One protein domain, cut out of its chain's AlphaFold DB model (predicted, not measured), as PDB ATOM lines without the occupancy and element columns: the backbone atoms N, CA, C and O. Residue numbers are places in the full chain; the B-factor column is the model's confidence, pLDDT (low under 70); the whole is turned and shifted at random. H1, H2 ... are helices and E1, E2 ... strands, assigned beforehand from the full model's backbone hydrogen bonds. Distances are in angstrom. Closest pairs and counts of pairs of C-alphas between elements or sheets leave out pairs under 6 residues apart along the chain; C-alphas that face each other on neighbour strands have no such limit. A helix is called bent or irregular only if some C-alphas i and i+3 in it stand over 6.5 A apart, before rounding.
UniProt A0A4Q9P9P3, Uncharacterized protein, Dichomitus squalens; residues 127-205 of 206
ATOM      1  N   HIS A 127     168.548 266.372 280.113       90.50
ATOM      2  CA  HIS A 127     169.642 266.606 279.174       90.50
ATOM      3  C   HIS A 127     169.320 267.790 278.242       90.50
ATOM      4  O   HIS A 127     168.190 267.911 277.769       90.50
ATOM      5  N   PHE A 128     170.310 268.631 277.919       90.62
ATOM      6  CA  PHE A 128     170.105 269.878 277.161       90.62
ATOM      7  C   PHE A 128     169.497 269.688 275.763       90.62
ATOM      8  O   PHE A 128     168.899 270.608 275.217       90.62
ATOM      9  N   SER A 129     169.609 268.491 275.181       92.56
ATOM     10  CA  SER A 129     168.945 268.147 273.915       92.56
ATOM     11  C   SER A 129     167.416 268.143 274.010       92.56
ATOM     12  O   SER A 129     166.745 268.138 272.983       92.56
ATOM     13  N   LEU A 130     166.867 268.090 275.226       94.44
ATOM     14  CA  LEU A 130     165.432 268.144 275.492       94.44
ATOM     15  C   LEU A 130     164.926 269.581 275.656       94.44
ATOM     16  O   LEU A 130     163.720 269.789 275.774       94.44
ATOM     17  N   TYR A 131     165.816 270.577 275.680       93.31
ATOM     18  CA  TYR A 131     165.404 271.970 275.777       93.31
ATOM     19  C   TYR A 131     164.777 272.421 274.450       93.31
ATOM     20  O   TYR A 131     165.417 272.317 273.403       93.31
ATOM     21  N   PRO A 132     163.548 272.970 274.458       94.50
ATOM     22  CA  PRO A 132     162.866 273.385 273.230       94.50
ATOM     23  C   PRO A 132     163.419 274.695 272.644       94.50
ATOM     24  O   PRO A 132     162.949 275.154 271.605       94.50
ATOM     25  N   VAL A 133     164.396 275.324 273.304       94.00
ATOM     26  CA  VAL A 133     164.964 276.618 272.915       94.00
ATOM     27  C   VAL A 133     166.391 276.414 272.433       94.00
ATOM     28  O   VAL A 133     167.276 276.134 273.230       94.00
ATOM     29  N   ARG A 134     166.627 276.591 271.130       93.62
ATOM     30  CA  ARG A 134     167.965 276.450 270.528       93.62
ATOM     31  C   ARG A 134     168.740 277.766 270.435       93.62
ATOM     32  O   ARG A 134     169.969 277.757 270.468       93.62
ATOM     33  N   ARG A 135     168.025 278.883 270.276       94.31
ATOM     34  CA  ARG A 135     168.600 280.208 270.044       94.31
ATOM     35  C   ARG A 135     167.749 281.290 270.690       94.31
ATOM     36  O   ARG A 135     166.529 281.268 270.554       94.31
ATOM     37  N   ILE A 136     168.409 282.246 271.335       94.88
ATOM     38  CA  ILE A 136     167.803 283.469 271.861       94.88
ATOM     39  C   ILE A 136     168.543 284.648 271.231       94.88
ATOM     40  O   ILE A 136     169.764 284.733 271.333       94.88
ATOM     41  N   ASN A 137     167.801 285.538 270.575       95.06
ATOM     42  CA  ASN A 137     168.314 286.812 270.082       95.06
ATOM     43  C   ASN A 137     167.651 287.926 270.886       95.06
ATOM     44  O   ASN A 137     166.425 287.951 270.995       95.06
ATOM     45  N   ILE A 138     168.453 288.824 271.439       94.12
ATOM     46  CA  ILE A 138     167.992 289.979 272.203       94.12
ATOM     47  C   ILE A 138     168.451 291.224 271.464       94.12
ATOM     48  O   ILE A 138     169.640 291.411 271.226       94.12
ATOM     49  N   GLU A 139     167.499 292.064 271.095       93.69
ATOM     50  CA  GLU A 139     167.761 293.368 270.503       93.69
ATOM     51  C   GLU A 139     167.852 294.413 271.614       93.69
ATOM     52  O   GLU A 139     166.971 294.502 272.473       93.69
ATOM     53  N   ILE A 140     168.941 295.178 271.612       93.75
ATOM     54  CA  ILE A 140     169.221 296.237 272.580       93.75
ATOM     55  C   ILE A 140     169.616 297.521 271.850       93.75
ATOM     56  O   ILE A 140     170.140 297.486 270.736       93.75
ATOM     57  N   ALA A 141     169.379 298.667 272.485       92.44
ATOM     58  CA  ALA A 141     169.800 299.953 271.945       92.44
ATOM     59  C   ALA A 141     171.332 300.004 271.796       92.44
ATOM     60  O   ALA A 141     172.061 299.639 272.720       92.44
ATOM     61  N   SER A 142     171.821 300.461 270.641       90.25
ATOM     62  CA  SER A 142     173.263 300.573 270.417       90.25
ATOM     63  C   SER A 142     173.858 301.742 271.206       90.25
ATOM     64  O   SER A 142     173.444 302.888 271.032       90.25
ATOM     65  N   VAL A 143     174.895 301.467 272.001       89.00
ATOM     66  CA  VAL A 143     175.611 302.467 272.824       89.00
ATOM     67  C   VAL A 143     176.486 303.406 271.973       89.00
ATOM     68  O   VAL A 143     176.941 304.440 272.442       89.00
ATOM     69  N   SER A 144     176.716 303.088 270.698       80.75
ATOM     70  CA  SER A 144     177.663 303.812 269.838       80.75
ATOM     71  C   SER A 144     177.209 305.200 269.367       80.75
ATOM     72  O   SER A 144     178.000 305.892 268.732       80.75
ATOM     73  N   SER A 145     175.943 305.577 269.568       69.44
ATOM     74  CA  SER A 145     175.293 306.597 268.721       69.44
ATOM     75  C   SER A 145     174.841 307.862 269.456       69.44
ATOM     76  O   SER A 145     174.692 308.896 268.810       69.44
ATOM     77  N   SER A 146     174.584 307.808 270.766       78.62
ATOM     78  CA  SER A 146     174.063 308.949 271.529       78.62
ATOM     79  C   SER A 146     174.344 308.836 273.029       78.62
ATOM     80  O   SER A 146     174.563 307.740 273.543       78.62
ATOM     81  N   ASP A 147     174.293 309.978 273.724       83.56
ATOM     82  CA  ASP A 147     174.429 310.061 275.188       83.56
ATOM     83  C   ASP A 147     173.289 309.338 275.931       83.56
ATOM     84  O   ASP A 147     173.476 308.867 277.050       83.56
ATOM     85  N   ASP A 148     172.114 309.217 275.299       89.06
ATOM     86  CA  ASP A 148     170.982 308.426 275.790       89.06
ATOM     87  C   ASP A 148     170.463 307.472 274.692       89.06
ATOM     88  O   ASP A 148     169.560 307.812 273.907       89.06
ATOM     89  N   PRO A 149     171.028 306.252 274.616       88.81
ATOM     90  CA  PRO A 149     170.670 305.285 273.587       88.81
ATOM     91  C   PRO A 149     169.226 304.796 273.741       88.81
ATOM     92  O   PRO A 149     168.586 304.459 272.746       88.81
ATOM     93  N   VAL A 150     168.660 304.801 274.955       90.88
ATOM     94  CA  VAL A 150     167.314 304.269 275.213       90.88
ATOM     95  C   VAL A 150     166.233 305.228 274.726       90.88
ATOM     96  O   VAL A 150     165.262 304.778 274.108       90.88
ATOM     97  N   SER A 151     166.369 306.535 274.969       89.69
ATOM     98  CA  SER A 151     165.401 307.501 274.430       89.69
ATOM     99  C   SER A 151     165.439 307.534 272.908       89.69
ATOM    100  O   SER A 151     164.385 307.484 272.277       89.69
ATOM    101  N   THR A 152     166.638 307.509 272.323       90.44
ATOM    102  CA  THR A 152     166.846 307.456 270.868       90.44
ATOM    103  C   THR A 152     166.184 306.218 270.255       90.44
ATOM    104  O   THR A 152     165.513 306.299 269.227       90.44
ATOM    105  N   TRP A 153     166.312 305.069 270.922       92.06
ATOM    106  CA  TRP A 153     165.703 303.816 270.485       92.06
ATOM    107  C   TRP A 153     164.171 303.851 270.532       92.06
ATOM    108  O   TRP A 153     163.501 303.371 269.620       92.06
ATOM    109  N   ARG A 154     163.601 304.507 271.549       92.12
ATOM    110  CA  ARG A 154     162.145 304.686 271.682       92.12
ATOM    111  C   ARG A 154     161.558 305.688 270.689       92.12
ATOM    112  O   ARG A 154     160.415 305.501 270.280       92.12
ATOM    113  N   THR A 155     162.288 306.740 270.318       93.62
ATOM    114  CA  THR A 155     161.791 307.791 269.409       93.62
ATOM    115  C   THR A 155     161.899 307.399 267.941       93.62
ATOM    116  O   THR A 155     160.966 307.641 267.179       93.62
ATOM    117  N   LEU A 156     163.011 306.775 267.541       89.56
ATOM    118  CA  LEU A 156     163.253 306.360 266.154       89.56
ATOM    119  C   LEU A 156     162.588 305.019 265.800       89.56
ATOM    120  O   LEU A 156     162.432 304.706 264.617       89.56
ATOM    121  N   GLY A 157     162.188 304.232 266.804       89.06
ATOM    122  CA  GLY A 157     161.480 302.969 266.614       89.06
ATOM    123  C   GLY A 157     162.283 301.986 265.743       89.06
ATOM    124  O   GLY A 157     163.458 301.762 266.022       89.06
ATOM    125  N   PRO A 158     161.704 301.409 264.671       88.88
ATOM    126  CA  PRO A 158     162.392 300.431 263.817       88.88
ATOM    127  C   PRO A 158     163.668 300.941 263.132       88.88
ATOM    128  O   PRO A 158     164.503 300.141 262.723       88.88
ATOM    129  N   SER A 159     163.816 302.260 262.982       90.12
ATOM    130  CA  SER A 159     164.985 302.882 262.344       90.12
ATOM    131  C   SER A 159     166.118 303.168 263.327       90.12
ATOM    132  O   SER A 159     167.152 303.714 262.944       90.12
ATOM    133  N   ALA A 160     165.919 302.863 264.608       90.31
ATOM    134  CA  ALA A 160     166.888 303.170 265.632       90.31
ATOM    135  C   ALA A 160     168.124 302.251 265.559       90.31
ATOM    136  O   ALA A 160     167.988 301.043 265.331       90.31
ATOM    137  N   PRO A 161     169.333 302.778 265.836       90.06
ATOM    138  CA  PRO A 161     170.535 301.963 265.972       90.06
ATOM    139  C   PRO A 161     170.353 300.870 267.033       90.06
ATOM    140  O   PRO A 161     170.192 301.154 268.222       90.06
ATOM    141  N   THR A 162     170.391 299.615 266.594       92.56
ATOM    142  CA  THR A 162     170.123 298.437 267.426       92.56
ATOM    143  C   THR A 162     171.295 297.471 267.332       92.56
ATOM    144  O   THR A 162     171.844 297.249 266.253       92.56
ATOM    145  N   GLN A 163     171.679 296.893 268.461       93.81
ATOM    146  CA  GLN A 163     172.632 295.797 268.550       93.81
ATOM    147  C   GLN A 163     171.878 294.515 268.907       93.81
ATOM    148  O   GLN A 163     170.981 294.523 269.747       93.81
ATOM    149  N   THR A 164     172.251 293.396 268.290       93.19
ATOM    150  CA  THR A 164     171.669 292.086 268.599       93.19
ATOM    151  C   THR A 164     172.671 291.238 269.370       93.19
ATOM    152  O   THR A 164     173.764 290.958 268.880       93.19
ATOM    153  N   LEU A 165     172.283 290.791 270.560       91.06
ATOM    154  CA  LEU A 165     172.987 289.774 271.332       91.06
ATOM    155  C   LEU A 165     172.374 288.411 271.009       91.06
ATOM    156  O   LEU A 165     171.180 288.203 271.221       91.06
ATOM    157  N   ALA A 166     173.173 287.485 270.484       92.44
ATOM    158  CA  ALA A 166     172.719 286.145 270.132       92.44
ATOM    159  C   ALA A 166     173.360 285.098 271.047       92.44
ATOM    160  O   ALA A 166     174.564 285.131 271.296       92.44
ATOM    161  N   SER A 167     172.547 284.156 271.517       92.25
ATOM    162  CA  SER A 167     172.989 282.981 272.262       92.25
ATOM    163  C   SER A 167     172.446 281.722 271.594       92.25
ATOM    164  O   SER A 167     171.241 281.633 271.337       92.25
ATOM    165  N   VAL A 168     173.322 280.772 271.264       92.19
ATOM    166  CA  VAL A 168     173.023 279.576 270.459       92.19
ATOM    167  C   VAL A 168     173.619 278.348 271.139       92.19
ATOM    168  O   VAL A 168     174.802 278.336 271.461       92.19
ATOM    169  N   ILE A 169     172.821 277.287 271.324       88.50
ATOM    170  CA  ILE A 169     173.229 276.071 272.063       88.50
ATOM    171  C   ILE A 169     174.487 275.400 271.489       88.50
ATOM    172  O   ILE A 169     175.240 274.786 272.248       88.50
ATOM    173  N   ASP A 170     174.698 275.489 270.178       86.81
ATOM    174  CA  ASP A 170     175.740 274.756 269.448       86.81
ATOM    175  C   ASP A 170     176.989 275.603 269.139       86.81
ATOM    176  O   ASP A 170     177.917 275.105 268.509       86.81
ATOM    177  N   GLU A 171     177.017 276.867 269.567       89.75
ATOM    178  CA  GLU A 171     178.130 277.799 269.333       89.75
ATOM    179  C   GLU A 171     178.868 278.113 270.648       89.75
ATOM    180  O   GLU A 171     178.586 277.525 271.695       89.75
ATOM    181  N   ASP A 172     179.801 279.066 270.619       82.69
ATOM    182  CA  ASP A 172     180.595 279.480 271.788       82.69
ATOM    183  C   ASP A 172     179.729 279.975 272.964       82.69
ATOM    184  O   ASP A 172     180.101 279.849 274.129       82.69
ATOM    185  N   SER A 173     178.528 280.487 272.673       81.88
ATOM    186  CA  SER A 173     177.521 280.899 273.665       81.88
ATOM    187  C   SER A 173     176.676 279.736 274.214       81.88
ATOM    188  O   SER A 173     175.864 279.915 275.128       81.88
ATOM    189  N   GLY A 174     176.888 278.522 273.710       83.38
ATOM    190  CA  GLY A 174     176.140 277.322 274.059       83.38
ATOM    191  C   GLY A 174     176.189 276.946 275.537       83.38
ATOM    192  O   GLY A 174     175.129 276.683 276.110       83.38
ATOM    193  N   PRO A 175     177.359 276.956 276.202       85.69
ATOM    194  CA  PRO A 175     177.444 276.692 277.636       85.69
ATOM    195  C   PRO A 175     176.591 277.652 278.472       85.69
ATOM    196  O   PRO A 175     175.926 277.209 279.407       85.69
ATOM    197  N   LEU A 176     176.544 278.938 278.103       86.38
ATOM    198  CA  LEU A 176     175.733 279.945 278.790       86.38
ATOM    199  C   LEU A 176     174.241 279.637 278.645       86.38
ATOM    200  O   LEU A 176     173.511 279.631 279.637       86.38
ATOM    201  N   LEU A 177     173.783 279.340 277.425       89.94
ATOM    202  CA  LEU A 177     172.376 279.034 277.169       89.94
ATOM    203  C   LEU A 177     171.943 277.741 277.869       89.94
ATOM    204  O   LEU A 177     170.889 277.704 278.498       89.94
ATOM    205  N   ARG A 178     172.783 276.700 277.826       90.62
ATOM    206  CA  ARG A 178     172.536 275.430 278.526       90.62
ATOM    207  C   ARG A 178     172.455 275.636 280.037       90.62
ATOM    208  O   ARG A 178     171.501 275.177 280.651       90.62
ATOM    209  N   ALA A 179     173.408 276.362 280.621       87.81
ATOM    210  CA  ALA A 179     173.416 276.654 282.054       87.81
ATOM    211  C   ALA A 179     172.227 277.530 282.488       87.81
ATOM    212  O   ALA A 179     171.745 277.384 283.607       87.81
ATOM    213  N   SER A 180     171.745 278.413 281.606       89.62
ATOM    214  CA  SER A 180     170.592 279.285 281.882       89.62
ATOM    215  C   SER A 180     169.257 278.540 281.885       89.62
ATOM    216  O   SER A 180     168.319 278.975 282.549       89.62
ATOM    217  N   LEU A 181     169.161 277.440 281.133       91.12
ATOM    218  CA  LEU A 181     167.955 276.611 281.037       91.12
ATOM    219  C   LEU A 181     167.956 275.433 282.024       91.12
ATOM    220  O   LEU A 181     166.893 274.894 282.328       91.12
ATOM    221  N   ALA A 182     169.130 275.044 282.521       89.75
ATOM    222  CA  ALA A 182     169.298 274.001 283.524       89.75
ATOM    223  C   ALA A 182     168.864 274.457 284.926       89.75
ATOM    224  O   ALA A 182     168.793 275.653 285.235       89.75
ATOM    225  N   TYR A 183     168.631 273.499 285.830       87.94
ATOM    226  CA  TYR A 183     168.422 273.826 287.241       87.94
ATOM    227  C   TYR A 183     169.675 274.478 287.851       87.94
ATOM    228  O   TYR A 183     170.705 273.841 288.075       87.94
ATOM    229  N   GLY A 184     169.560 275.771 288.153       80.06
ATOM    230  CA  GLY A 184     170.643 276.580 288.701       80.06
ATOM    231  C   GLY A 184     170.696 276.638 290.229       80.06
ATOM    232  O   GLY A 184     169.785 276.226 290.959       80.06
ATOM    233  N   HIS A 185     171.782 277.219 290.734       77.25
ATOM    234  CA  HIS A 185     171.878 277.586 292.140       77.25
ATOM    235  C   HIS A 185     171.057 278.852 292.414       77.25
ATOM    236  O   HIS A 185     170.960 279.744 291.578       77.25
ATOM    237  N   GLY A 186     170.517 278.985 293.630       76.62
ATOM    238  CA  GLY A 186     169.746 280.177 294.012       76.62
ATOM    239  C   GLY A 186     170.566 281.474 294.062       76.62
ATOM    240  O   GLY A 186     169.985 282.536 294.229       76.62
ATOM    241  N   ALA A 187     171.894 281.381 293.943       79.50
ATOM    242  CA  ALA A 187     172.806 282.521 293.880       79.50
ATOM    243  C   ALA A 187     173.043 283.033 292.445       79.50
ATOM    244  O   ALA A 187     173.735 284.029 292.280       79.50
ATOM    245  N   GLY A 188     172.482 282.374 291.423       80.62
ATOM    246  CA  GLY A 188     172.718 282.713 290.020       80.62
ATOM    247  C   GLY A 188     173.943 282.019 289.419       80.62
ATOM    248  O   GLY A 188     174.577 281.169 290.048       80.62
ATOM    249  N   LEU A 189     174.237 282.353 288.161       79.38
ATOM    250  CA  LEU A 189     175.378 281.827 287.415       79.38
ATOM    251  C   LEU A 189     176.652 282.603 287.786       79.38
ATOM    252  O   LEU A 189     176.639 283.832 287.803       79.38
ATOM    253  N   HIS A 190     177.756 281.895 288.043       73.50
ATOM    254  CA  HIS A 190     179.014 282.506 288.493       73.50
ATOM    255  C   HIS A 190     179.539 283.597 287.552       73.50
ATOM    256  O   HIS A 190     179.979 284.637 288.025       73.50
ATOM    257  N   THR A 191     179.413 283.407 286.237       70.88
ATOM    258  CA  THR A 191     179.876 284.385 285.242       70.88
ATOM    259  C   THR A 191     179.157 285.730 285.350       70.88
ATOM    260  O   THR A 191     179.765 286.761 285.100       70.88
ATOM    261  N   VAL A 192     177.882 285.732 285.753       66.12
ATOM    262  CA  VAL A 192     177.106 286.964 285.962       66.12
ATOM    263  C   VAL A 192     177.477 287.597 287.303       66.12
ATOM    264  O   VAL A 192     177.691 288.801 287.386       66.12
ATOM    265  N   ALA A 193     177.630 286.777 288.346       59.62
ATOM    266  CA  ALA A 193     178.000 287.252 289.678       59.62
ATOM    267  C   ALA A 193     179.412 287.870 289.737       59.62
ATOM    268  O   ALA A 193     179.660 288.749 290.561       59.62
ATOM    269  N   GLU A 194     180.340 287.419 288.889       58.69
ATOM    270  CA  GLU A 194     181.699 287.969 288.792       58.69
ATOM    271  C   GLU A 194     181.748 289.292 288.012       58.69
ATOM    272  O   GLU A 194     182.505 290.188 288.388       58.69
ATOM    273  N   GLN A 195     180.916 289.462 286.979       56.75
ATOM    274  CA  GLN A 195     180.843 290.719 286.221       56.75
ATOM    275  C   GLN A 195     180.343 291.887 287.084       56.75
ATOM    276  O   GLN A 195     180.935 292.967 287.032       56.75
ATOM    277  N   ASP A 196     179.369 291.644 287.968       51.38
ATOM    278  CA  ASP A 196     178.899 292.644 288.938       51.38
ATOM    279  C   ASP A 196     180.023 293.120 289.885       51.38
ATOM    280  O   ASP A 196     180.046 294.277 290.309       51.38
ATOM    281  N   GLN A 197     180.998 292.262 290.218       41.78
ATOM    282  CA  GLN A 197     182.118 292.651 291.089       41.78
ATOM    283  C   GLN A 197     183.175 293.493 290.370       41.78
ATOM    284  O   GLN A 197     183.777 294.378 290.985       41.78
ATOM    285  N   VAL A 198     183.389 293.256 289.075       50.28
ATOM    286  CA  VAL A 198     184.336 294.041 288.275       50.28
ATOM    287  C   VAL A 198     183.803 295.460 288.051       50.28
ATOM    288  O   VAL A 198     184.550 296.424 288.225       50.28
ATOM    289  N   GLU A 199     182.511 295.627 287.774       41.41
ATOM    290  CA  GLU A 199     181.906 296.950 287.552       41.41
ATOM    291  C   GLU A 199     181.882 297.818 288.833       41.41
ATOM    292  O   GLU A 199     182.137 299.030 288.799       41.41
ATOM    293  N   LEU A 200     181.718 297.189 290.004       45.78
ATOM    294  CA  LEU A 200     181.852 297.839 291.318       45.78
ATOM    295  C   LEU A 200     183.296 298.252 291.661       45.78
ATOM    296  O   LEU A 200     183.511 299.161 292.466       45.78
ATOM    297  N   SER A 201     184.300 297.602 291.072       42.16
ATOM    298  CA  SER A 201     185.710 297.961 291.287       42.16
ATOM    299  C   SER A 201     186.152 299.155 290.428       42.16
ATOM    300  O   SER A 201     186.912 300.002 290.896       42.16
ATOM    301  N   ILE A 202     185.611 299.280 289.211       49.50
ATOM    302  CA  ILE A 202     185.908 300.387 288.286       49.50
ATOM    303  C   ILE A 202     185.231 301.687 288.749       49.50
ATOM    304  O   ILE A 202     185.825 302.760 288.653       49.50
ATOM    305  N   SER A 203     184.024 301.603 289.311       48.53
ATOM    306  CA  SER A 203     183.295 302.763 289.852       48.53
ATOM    307  C   SER A 203     183.896 303.343 291.140       48.53
ATOM    308  O   SER A 203     183.673 304.512 291.424       48.53
ATOM    309  N   ASN A 204     184.702 302.577 291.881       48.12
ATOM    310  CA  ASN A 204     185.408 303.050 293.083       48.12
ATOM    311  C   ASN A 204     186.811 303.634 292.803       48.12
ATOM    312  O   ASN A 204     187.499 304.026 293.743       48.12
ATOM    313  N   SER A 205     187.255 303.668 291.540       46.50
ATOM    314  CA  SER A 205     188.539 304.272 291.122       46.50
ATOM    315  C   SER A 205     188.386 305.581 290.330       46.50
ATOM    316  O   SER A 205     189.371 306.071 289.775       46.50
TER     317      SER A 205
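What this domain is: This is residues 127 to 205 of the 206 residues of an uncharacterized protein of Dichomitus squalens (UniProt A0A4Q9P9P3). A narrow antiparallel ribbon of E1 and E2 has H1 at one end and H2 near the other, while H3 reaches away. The printed part has 79 residues, three named helices and two named strands, mixed, ordered E1, H1, E2, H2, H3. It is loose: radius of gyration of the C-alphas 16.4 A, spans 43 by 37 by 21 A.

How they stand to each other: Look at E1, residues 135 to 141, antiparallel to E2, residues 162 to 168: N 138 and O 165 are within hydrogen-bond range, 2.8 A. H1, residues 149 to 159, comes closest to E1 at C-alphas 149 and 141, 5.6 A. H2, residues 174 to 181, comes closest to E2 at C-alphas 174 and 168, 5.3 A. H3, residues 190 to 203, is apart from these. H2 has every O i to N i+4 pair within range, H1 5 of 7, H3 9 of 10.

Where its parts are: Find C-alpha 135 at (168.600, 280.208, 270.044); E1 runs 19.9 A. H1 is irregular: C-alphas 155 and 158 are 9.3 A apart. H3 runs 20.7 A to C-alpha 203 at (183.295, 302.763, 289.852).

The domain as a whole: The printed part has no cut. Residues 192 to 205 stand free; they and residue 145 have pLDDT under 70.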